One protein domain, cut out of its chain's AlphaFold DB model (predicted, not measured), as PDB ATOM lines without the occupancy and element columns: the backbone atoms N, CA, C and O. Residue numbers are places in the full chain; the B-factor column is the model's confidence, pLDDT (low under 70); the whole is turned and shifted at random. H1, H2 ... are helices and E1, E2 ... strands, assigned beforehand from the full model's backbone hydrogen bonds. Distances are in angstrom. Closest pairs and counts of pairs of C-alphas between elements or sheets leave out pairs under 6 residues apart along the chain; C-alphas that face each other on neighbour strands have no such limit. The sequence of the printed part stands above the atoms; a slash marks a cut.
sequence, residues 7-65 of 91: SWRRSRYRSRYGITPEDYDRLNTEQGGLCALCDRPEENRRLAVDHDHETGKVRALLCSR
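What this domain is: This is residues 7 to 65 of the 91 residues of an uncharacterized protein of Kitasatospora griseola (UniProt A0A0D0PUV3). A small hairpin of two strands, E1 and E2, has helix H2 packed over one of its faces, mostly on E2, while helix H1 stands steeply to H2, near its first residue, Pro 21. A long loop of residues 31 to 47, with no named element, makes the end of the domain away from H1. The 59 printed residues include two named helices and two named strands, in the order H1, H2, E1, E2, and the class is mixed, helices and strands; the sheet has the order E1 - E2 and is antiparallel. The whole is compact, with a radius of gyration of the C-alphas of 11.1 A, and rounded, with spans of 28 by 27 by 19 A.

How they stand to each other: The sheet is a hairpin of E1, residues 48 to 51, and E2, residues 58 to 62, antiparallel at 150 degrees between their directions. The C-alphas of Val 49 and Leu 61 face each other at 4.8 A. N 48 and O 62 are within hydrogen-bond range at 2.7 A, and N 59 and O 50 at 2.8 A. H2, residues 21 to 30, has 10 pairs of C-alphas within 10 A of E2 and 4 of E1, made by its residues 24 to 30. The closest C-alphas of H2 and E2 are those of Asn 28 and Leu 61, 6.8 A apart. H1, residues 7 to 17, and H2 only just touch, with 3 pairs of C-alphas within 8 A, the closest being those of Arg 10 and Pro 21 at 6.4 A. They run the same way at a steep tilt of 68 degrees, only just short of about perpendicular. The closest C-alphas of H1 and E2 are those of Tyr 17 and Val 58, 6.6 A apart. In H1 and H2 every O i to N i+4 pair is within hydrogen-bond range.

Where its parts are: E1 measures 9.5 A from first to last C-alpha, and E2 measures 11.0 A, ending at C-alpha 62 at (141.706, 109.455, 100.501). H2 is 14.2 A long and begins at C-alpha 21 at (127.093, 108.774, 106.447). H1 is 15.5 A long and begins at C-alpha 7 at (124.352, 101.582, 113.654).

The domain as a whole: The two C-alphas farthest apart are those of Ser 7 and Cys 38, at 30.9 A. The printed part, residues 7 to 65, has no cut. The link from H2 to E1 is long, with 17 residues, the one from E1 to E2 is short, with 6 residues, and the one from H1 to H2 is tight, with 3 residues. The mean pLDDT of the printed part is 88.7, and residues 7 to 13, which belong to H1, are under 70.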
ATOM      1  N   SER A   7     124.273 100.863 112.380       53.56
ATOM      2  CA  SER A   7     124.352 101.582 113.654       53.56
ATOM      3  C   SER A   7     125.795 101.818 114.138       53.56
ATOM      4  O   SER A   7     126.153 102.941 114.497       53.56
ATOM      5  N   TRP A   8     126.672 100.808 114.065       53.31
ATOM      6  CA  TRP A   8     128.085 100.936 114.454       53.31
ATOM      7  C   TRP A   8     128.857 101.882 113.527       53.31
ATOM      8  O   TRP A   8     129.703 102.657 113.976       53.31
ATOM      9  N   ARG A   9     128.543 101.850 112.225       54.06
ATOM     10  CA  ARG A   9     129.112 102.775 111.233       54.06
ATOM     11  C   ARG A   9     128.661 104.211 111.497       54.06
ATOM     12  O   ARG A   9     129.514 105.091 111.583       54.06
ATOM     13  N   ARG A  10     127.355 104.435 111.692       56.72
ATOM     14  CA  ARG A  10     126.778 105.749 112.034       56.72
ATOM     15  C   ARG A  10     127.395 106.343 113.299       56.72
ATOM     16  O   ARG A  10     127.765 107.512 113.302       56.72
ATOM     17  N   SER A  11     127.564 105.530 114.340       61.31
ATOM     18  CA  SER A  11     128.171 105.969 115.601       61.31
ATOM     19  C   SER A  11     129.642 106.374 115.432       61.31
ATOM     20  O   SER A  11     130.051 107.422 115.924       61.31
ATOM     21  N   ARG A  12     130.430 105.595 114.675       65.12
ATOM     22  CA  ARG A  12     131.871 105.826 114.491       65.12
ATOM     23  C   ARG A  12     132.201 107.058 113.646       65.12
ATOM     24  O   ARG A  12     133.165 107.744 113.966       65.12
ATOM     25  N   TYR A  13     131.450 107.332 112.576       69.62
ATOM     26  CA  TYR A  13     131.684 108.539 111.764       69.62
ATOM     27  C   TYR A  13     131.408 109.805 112.570       69.62
ATOM     28  O   TYR A  13     132.225 110.726 112.577       69.62
ATOM     29  N   ARG A  14     130.312 109.792 113.335       70.75
ATOM     30  CA  ARG A  14     129.904 110.942 114.134       70.75
ATOM     31  C   ARG A  14     130.836 111.194 115.315       70.75
ATOM     32  O   ARG A  14     131.195 112.338 115.554       70.75
ATOM     33  N   SER A  15     131.258 110.149 116.030       71.56
ATOM     34  CA  SER A  15     132.145 110.301 117.192       71.56
ATOM     35  C   SER A  15     133.597 110.605 116.829       71.56
ATOM     36  O   SER A  15     134.279 111.264 117.605       71.56
ATOM     37  N   ARG A  16     134.079 110.130 115.672       76.25
ATOM     38  CA  ARG A  16     135.490 110.267 115.284       76.25
ATOM     39  C   ARG A  16     135.772 111.442 114.354       76.25
ATOM     40  O   ARG A  16     136.855 112.002 114.436       76.25
ATOM     41  N   TYR A  17     134.839 111.780 113.467       83.50
ATOM     42  CA  TYR A  17     135.068 112.775 112.411       83.50
ATOM     43  C   TYR A  17     133.996 113.871 112.368       83.50
ATOM     44  O   TYR A  17     134.089 114.774 111.548       83.50
ATOM     45  N   GLY A  18     132.950 113.779 113.195       86.31
ATOM     46  CA  GLY A  18     131.873 114.769 113.218       86.31
ATOM     47  C   GLY A  18     130.979 114.789 111.973       86.31
ATOM     48  O   GLY A  18     130.191 115.716 111.836       86.31
ATOM     49  N   ILE A  19     131.064 113.782 111.095       88.69
ATOM     50  CA  ILE A  19     130.262 113.699 109.862       88.69
ATOM     51  C   ILE A  19     129.219 112.585 109.929       88.69
ATOM     52  O   ILE A  19     129.382 111.585 110.642       88.69
ATOM     53  N   THR A  20     128.144 112.740 109.165       90.69
ATOM     54  CA  THR A  20     127.145 111.692 108.952       90.69
ATOM     55  C   THR A  20     127.562 110.752 107.808       90.69
ATOM     56  O   THR A  20     128.472 111.061 107.033       90.69
ATOM     57  N   PRO A  21     126.940 109.567 107.666       89.31
ATOM     58  CA  PRO A  21     127.093 108.774 106.447       89.31
ATOM     59  C   PRO A  21     126.704 109.543 105.181       89.31
ATOM     60  O   PRO A  21     127.350 109.377 104.155       89.31
ATOM     61  N   GLU A  22     125.688 110.401 105.266       92.00
ATOM     62  CA  GLU A  22     125.210 111.207 104.147       92.00
ATOM     63  C   GLU A  22     126.261 112.259 103.730       92.00
ATOM     64  O   GLU A  22     126.493 112.458 102.539       92.00
ATOM     65  N   ASP A  23     126.981 112.850 104.691       93.12
ATOM     66  CA  ASP A  23     128.136 113.718 104.421       93.12
ATOM     67  C   ASP A  23     129.272 112.960 103.727       93.12
ATOM     68  O   ASP A  23     129.892 113.481 102.798       93.12
ATOM     69  N   TYR A  24     129.548 111.723 104.158       94.88
ATOM     70  CA  TYR A  24     130.531 110.875 103.486       94.88
ATOM     71  C   TYR A  24     130.116 110.619 102.037       94.88
ATOM     72  O   TYR A  24     130.935 110.748 101.130       94.88
ATOM     73  N   ASP A  25     128.870 110.202 101.810       95.19
ATOM     74  CA  ASP A  25     128.401 109.819 100.478       95.19
ATOM     75  C   ASP A  25     128.381 111.033  99.535       95.19
ATOM     76  O   ASP A  25     128.742 110.903  98.361       95.19
ATOM     77  N   ARG A  26     128.080 112.228 100.068       96.56
ATOM     78  CA  ARG A  26     128.247 113.506  99.367       96.56
ATOM     79  C   ARG A  26     129.703 113.732  98.952       96.56
ATOM     80  O   ARG A  26     129.950 113.902  97.763       96.56
ATOM     81  N   LEU A  27     130.659 113.655  99.883       96.25
ATOM     82  CA  LEU A  27     132.092 113.809  99.576       96.25
ATOM     83  C   LEU A  27     132.568 112.787  98.536       96.25
ATOM     84  O   LEU A  27     133.285 113.125  97.600       96.25
ATOM     85  N   ASN A  28     132.142 111.532  98.673       97.06
ATOM     86  CA  ASN A  28     132.499 110.473  97.736       97.06
ATOM     87  C   ASN A  28     131.957 110.752  96.330       97.06
ATOM     88  O   ASN A  28     132.648 110.492  95.349       97.06
ATOM     89  N   THR A  29     130.745 111.295  96.232       97.44
ATOM     90  CA  THR A  29     130.126 111.665  94.953       97.44
ATOM     91  C   THR A  29     130.812 112.882  94.335       97.44
ATOM     92  O   THR A  29     131.156 112.844  93.158       97.44
ATOM     93  N   GLU A  30     131.076 113.926  95.125       97.38
ATOM     94  CA  GLU A  30     131.797 115.135  94.692       97.38
ATOM     95  C   GLU A  30     133.210 114.810  94.178       97.38
ATOM     96  O   GLU A  30     133.670 115.411  93.211       97.38
ATOM     97  N   GLN A  31     133.873 113.816  94.774       98.12
ATOM     98  CA  GLN A  31     135.186 113.323  94.348       98.12
ATOM     99  C   GLN A  31     135.140 112.280  93.215       98.12
ATOM    100  O   GLN A  31     136.176 111.718  92.855       98.12
ATOM    101  N   GLY A  32     133.960 111.930  92.693       97.50
ATOM    102  CA  GLY A  32     133.818 110.896  91.662       97.50
ATOM    103  C   GLY A  32     134.239 109.489  92.112       97.50
ATOM    104  O   GLY A  32     134.610 108.659  91.286       97.50
ATOM    105  N   GLY A  33     134.222 109.210  93.418       97.00
ATOM    106  CA  GLY A  33     134.675 107.942  93.995       97.00
ATOM    107  C   GLY A  33     136.196 107.753  93.992       97.00
ATOM    108  O   GLY A  33     136.671 106.627  94.155       97.00
ATOM    109  N   LEU A  34     136.967 108.828  93.804       98.25
ATOM    110  CA  LEU A  34     138.426 108.794  93.715       98.25
ATOM    111  C   LEU A  34     139.090 109.439  94.932       98.25
ATOM    112  O   LEU A  34     138.532 110.309  95.599       98.25
ATOM    113  N   CYS A  35     140.313 109.002  95.227       98.38
ATOM    114  CA  CYS A  35     141.176 109.636  96.215       98.38
ATOM    115  C   CYS A  35     141.469 111.088  95.823       98.38
ATOM    116  O   CYS A  35     142.080 111.306  94.781       98.38
ATOM    117  N   ALA A  36     141.170 112.049  96.700       98.31
ATOM    118  CA  ALA A  36     141.411 113.472  96.436       98.31
ATOM    119  C   ALA A  36     142.898 113.863  96.277       98.31
ATOM    120  O   ALA A  36     143.193 114.994  95.911       98.31
ATOM    121  N   LEU A  37     143.838 112.959  96.589       97.25
ATOM    122  CA  LEU A  37     145.280 113.222  96.487       97.25
ATOM    123  C   LEU A  37     145.946 112.574  95.266       97.25
ATOM    124  O   LEU A  37     146.971 113.065  94.809       97.25
ATOM    125  N   CYS A  38     145.437 111.442  94.775       97.62
ATOM    126  CA  CYS A  38     146.094 110.706  93.686       97.62
ATOM    127  C   CYS A  38     145.168 110.295  92.544       97.62
ATOM    128  O   CYS A  38     145.627 109.589  91.647       97.62
ATOM    129  N   ASP A  39     143.889 110.675  92.610       97.94
ATOM    130  CA  ASP A  39     142.858 110.407  91.601       97.94
ATOM    131  C   ASP A  39     142.672 108.921  91.269       97.94
ATOM    132  O   ASP A  39     142.221 108.542  90.189       97.94
ATOM    133  N   ARG A  40     143.022 108.040  92.213       97.50
ATOM    134  CA  ARG A  40     142.819 106.593  92.086       97.50
ATOM    135  C   ARG A  40     141.665 106.127  92.963       97.50
ATOM    136  O   ARG A  40     141.528 106.626  94.087       97.50
ATOM    137  N   PRO A  41     140.871 105.149  92.498       96.25
ATOM    138  CA  PRO A  41     139.886 104.504  93.348       96.25
ATOM    139  C   PRO A  41     140.587 103.684  94.438       96.25
ATOM    140  O   PRO A  41     141.779 103.375  94.363       96.25
ATOM    141  N   GLU A  42     139.832 103.309  95.459       95.06
ATOM    142  CA  GLU A  42     140.238 102.283  96.415       95.06
ATOM    143  C   GLU A  42     139.610 100.950  95.994       95.06
ATOM    144  O   GLU A  42     138.427 100.890  95.675       95.06
ATOM    145  N   GLU A  43     140.407  99.883  95.946       87.38
ATOM    146  CA  GLU A  43     139.986  98.628  95.304       87.38
ATOM    147  C   GLU A  43     139.117  97.766  96.225       87.38
ATOM    148  O   GLU A  43     138.068  97.264  95.836       87.38
ATOM    149  N   ASN A  44     139.560  97.589  97.472       86.75
ATOM    150  CA  ASN A  44     139.011  96.569  98.373       86.75
ATOM    151  C   ASN A  44     138.221  97.157  99.548       86.75
ATOM    152  O   ASN A  44     137.762  96.428 100.431       86.75
ATOM    153  N   ARG A  45     138.106  98.486  99.624       89.19
ATOM    154  CA  ARG A  45     137.458  99.184 100.738       89.19
ATOM    155  C   ARG A  45     136.970 100.568 100.328       89.19
ATOM    156  O   ARG A  45     137.252 101.060  99.248       89.19
ATOM    157  N   ARG A  46     136.234 101.197 101.238       92.88
ATOM    158  CA  ARG A  46     135.859 102.609 101.141       92.88
ATOM    159  C   ARG A  46     137.097 103.496 101.300       92.88
ATOM    160  O   ARG A  46     137.996 103.146 102.071       92.88
ATOM    161  N   LEU A  47     137.099 104.652 100.639       96.69
ATOM    162  CA  LEU A  47     138.083 105.705 100.887       96.69
ATOM    163  C   LEU A  47     138.063 106.098 102.376       96.69
ATOM    164  O   LEU A  47     137.005 106.137 103.014       96.69
ATOM    165  N   ALA A  48     139.238 106.355 102.935       95.19
ATOM    166  CA  ALA A  48     139.415 106.819 104.301       95.19
ATOM    167  C   ALA A  48     138.999 108.288 104.427       95.19
ATOM    168  O   ALA A  48     139.269 109.080 103.531       95.19
ATOM    169  N   VAL A  49     138.369 108.646 105.547       95.69
ATOM    170  CA  VAL A  49     138.086 110.045 105.890       95.69
ATOM    171  C   VAL A  49     139.373 110.681 106.395       95.69
ATOM    172  O   VAL A  49     139.847 110.342 107.483       95.69
ATOM    173  N   ASP A  50     139.922 111.583 105.597       95.81
ATOM    174  CA  ASP A  50     141.065 112.399 105.965       95.81
ATOM    175  C   ASP A  50     140.584 113.641 106.720       95.81
ATOM    176  O   ASP A  50     139.599 114.281 106.345       95.81
ATOM    177  N   HIS A  51     141.252 113.953 107.823       93.38
ATOM    178  CA  HIS A  51     140.889 115.054 108.702       93.38
ATOM    179  C   HIS A  51     142.144 115.664 109.303       93.38
ATOM    180  O   HIS A  51     143.159 114.998 109.487       93.38
ATOM    181  N   ASP A  52     142.054 116.946 109.602       89.44
ATOM    182  CA  ASP A  52     143.089 117.664 110.313       89.44
ATOM    183  C   ASP A  52     143.136 117.197 111.780       89.44
ATOM    184  O   ASP A  52     142.115 117.189 112.474       89.44
ATOM    185  N   HIS A  53     144.312 116.770 112.246       84.12
ATOM    186  CA  HIS A  53     144.475 116.186 113.580       84.12
ATOM    187  C   HIS A  53     144.444 117.222 114.721       84.12
ATOM    188  O   HIS A  53     144.299 116.825 115.876       84.12
ATOM    189  N   GLU A  54     144.548 118.523 114.428       86.06
ATOM    190  CA  GLU A  54     144.488 119.595 115.434       86.06
ATOM    191  C   GLU A  54     143.055 120.107 115.625       86.06
ATOM    192  O   GLU A  54     142.589 120.317 116.744       86.06
ATOM    193  N   THR A  55     142.338 120.293 114.519       87.31
ATOM    194  CA  THR A  55     141.004 120.904 114.480       87.31
ATOM    195  C   THR A  55     139.874 119.885 114.368       87.31
ATOM    196  O   THR A  55     138.713 120.234 114.579       87.31
ATOM    197  N   GLY A  56     140.182 118.642 113.990       86.44
ATOM    198  CA  GLY A  56     139.200 117.592 113.714       86.44
ATOM    199  C   GLY A  56     138.388 117.814 112.434       86.44
ATOM    200  O   GLY A  56     137.488 117.028 112.141       86.44
ATOM    201  N   LYS A  57     138.675 118.872 111.662       90.62
ATOM    202  CA  LYS A  57     137.939 119.192 110.435       90.62
ATOM    203  C   LYS A  57     138.258 118.172 109.350       90.62
ATOM    204  O   LYS A  57     139.421 117.953 109.017       90.62
ATOM    205  N   VAL A  58     137.216 117.583 108.766       95.19
ATOM    206  CA  VAL A  58     137.352 116.702 107.600       95.19
ATOM    207  C   VAL A  58     137.880 117.503 106.413       95.19
ATOM    208  O   VAL A  58     137.344 118.564 106.092       95.19
ATOM    209  N   ARG A  59     138.934 116.984 105.776       96.06
ATOM    210  CA  ARG A  59     139.559 117.562 104.583       96.06
ATOM    211  C   ARG A  59     138.950 116.952 103.320       96.06
ATOM    212  O   ARG A  59     138.369 117.671 102.518       96.06
ATOM    213  N   ALA A  60     139.060 115.631 103.165       97.31
ATOM    214  CA  ALA A  60     138.607 114.900 101.979       97.31
ATOM    215  C   ALA A  60     138.504 113.387 102.245       97.31
ATOM    216  O   ALA A  60     138.744 112.909 103.356       97.31
ATOM    217  N   LEU A  61     138.184 112.612 101.209       98.06
ATOM    218  CA  LEU A  61     138.337 111.162 101.202       98.06
ATOM    219  C   LEU A  61     139.604 110.745 100.443       98.06
ATOM    220  O   LEU A  61     139.810 111.129  99.291       98.06
ATOM    221  N   LEU A  62     140.438 109.915 101.064       98.00
ATOM    222  CA  LEU A  62     141.706 109.455 100.501       98.00
ATOM    223  C   LEU A  62     141.753 107.934 100.382       98.00
ATOM    224  O   LEU A  62     141.196 107.210 101.207       98.00
ATOM    225  N   CYS A  63     142.482 107.415  99.393       97.69
ATOM    226  CA  CYS A  63     142.845 106.006  99.425       97.69
ATOM    227  C   CYS A  63     143.780 105.765 100.613       97.69
ATOM    228  O   CYS A  63     144.530 106.635 101.066       97.69
ATOM    229  N   SER A  64     143.754 104.545 101.117       95.88
ATOM    230  CA  SER A  64     144.520 104.144 102.289       95.88
ATOM    231  C   SER A  64     146.025 104.372 102.182       95.88
ATOM    232  O   SER A  64     146.662 104.700 103.179       95.88
ATOM    233  N   ARG A  65     146.604 104.220 100.987       96.62
ATOM    234  CA  ARG A  65     148.038 104.448 100.753       96.62
ATOM    235  C   ARG A  65     148.392 105.922 100.925       96.62
ATOM    236  O   ARG A  65     149.372 106.225 101.597       96.62
TER     237      ARG A  65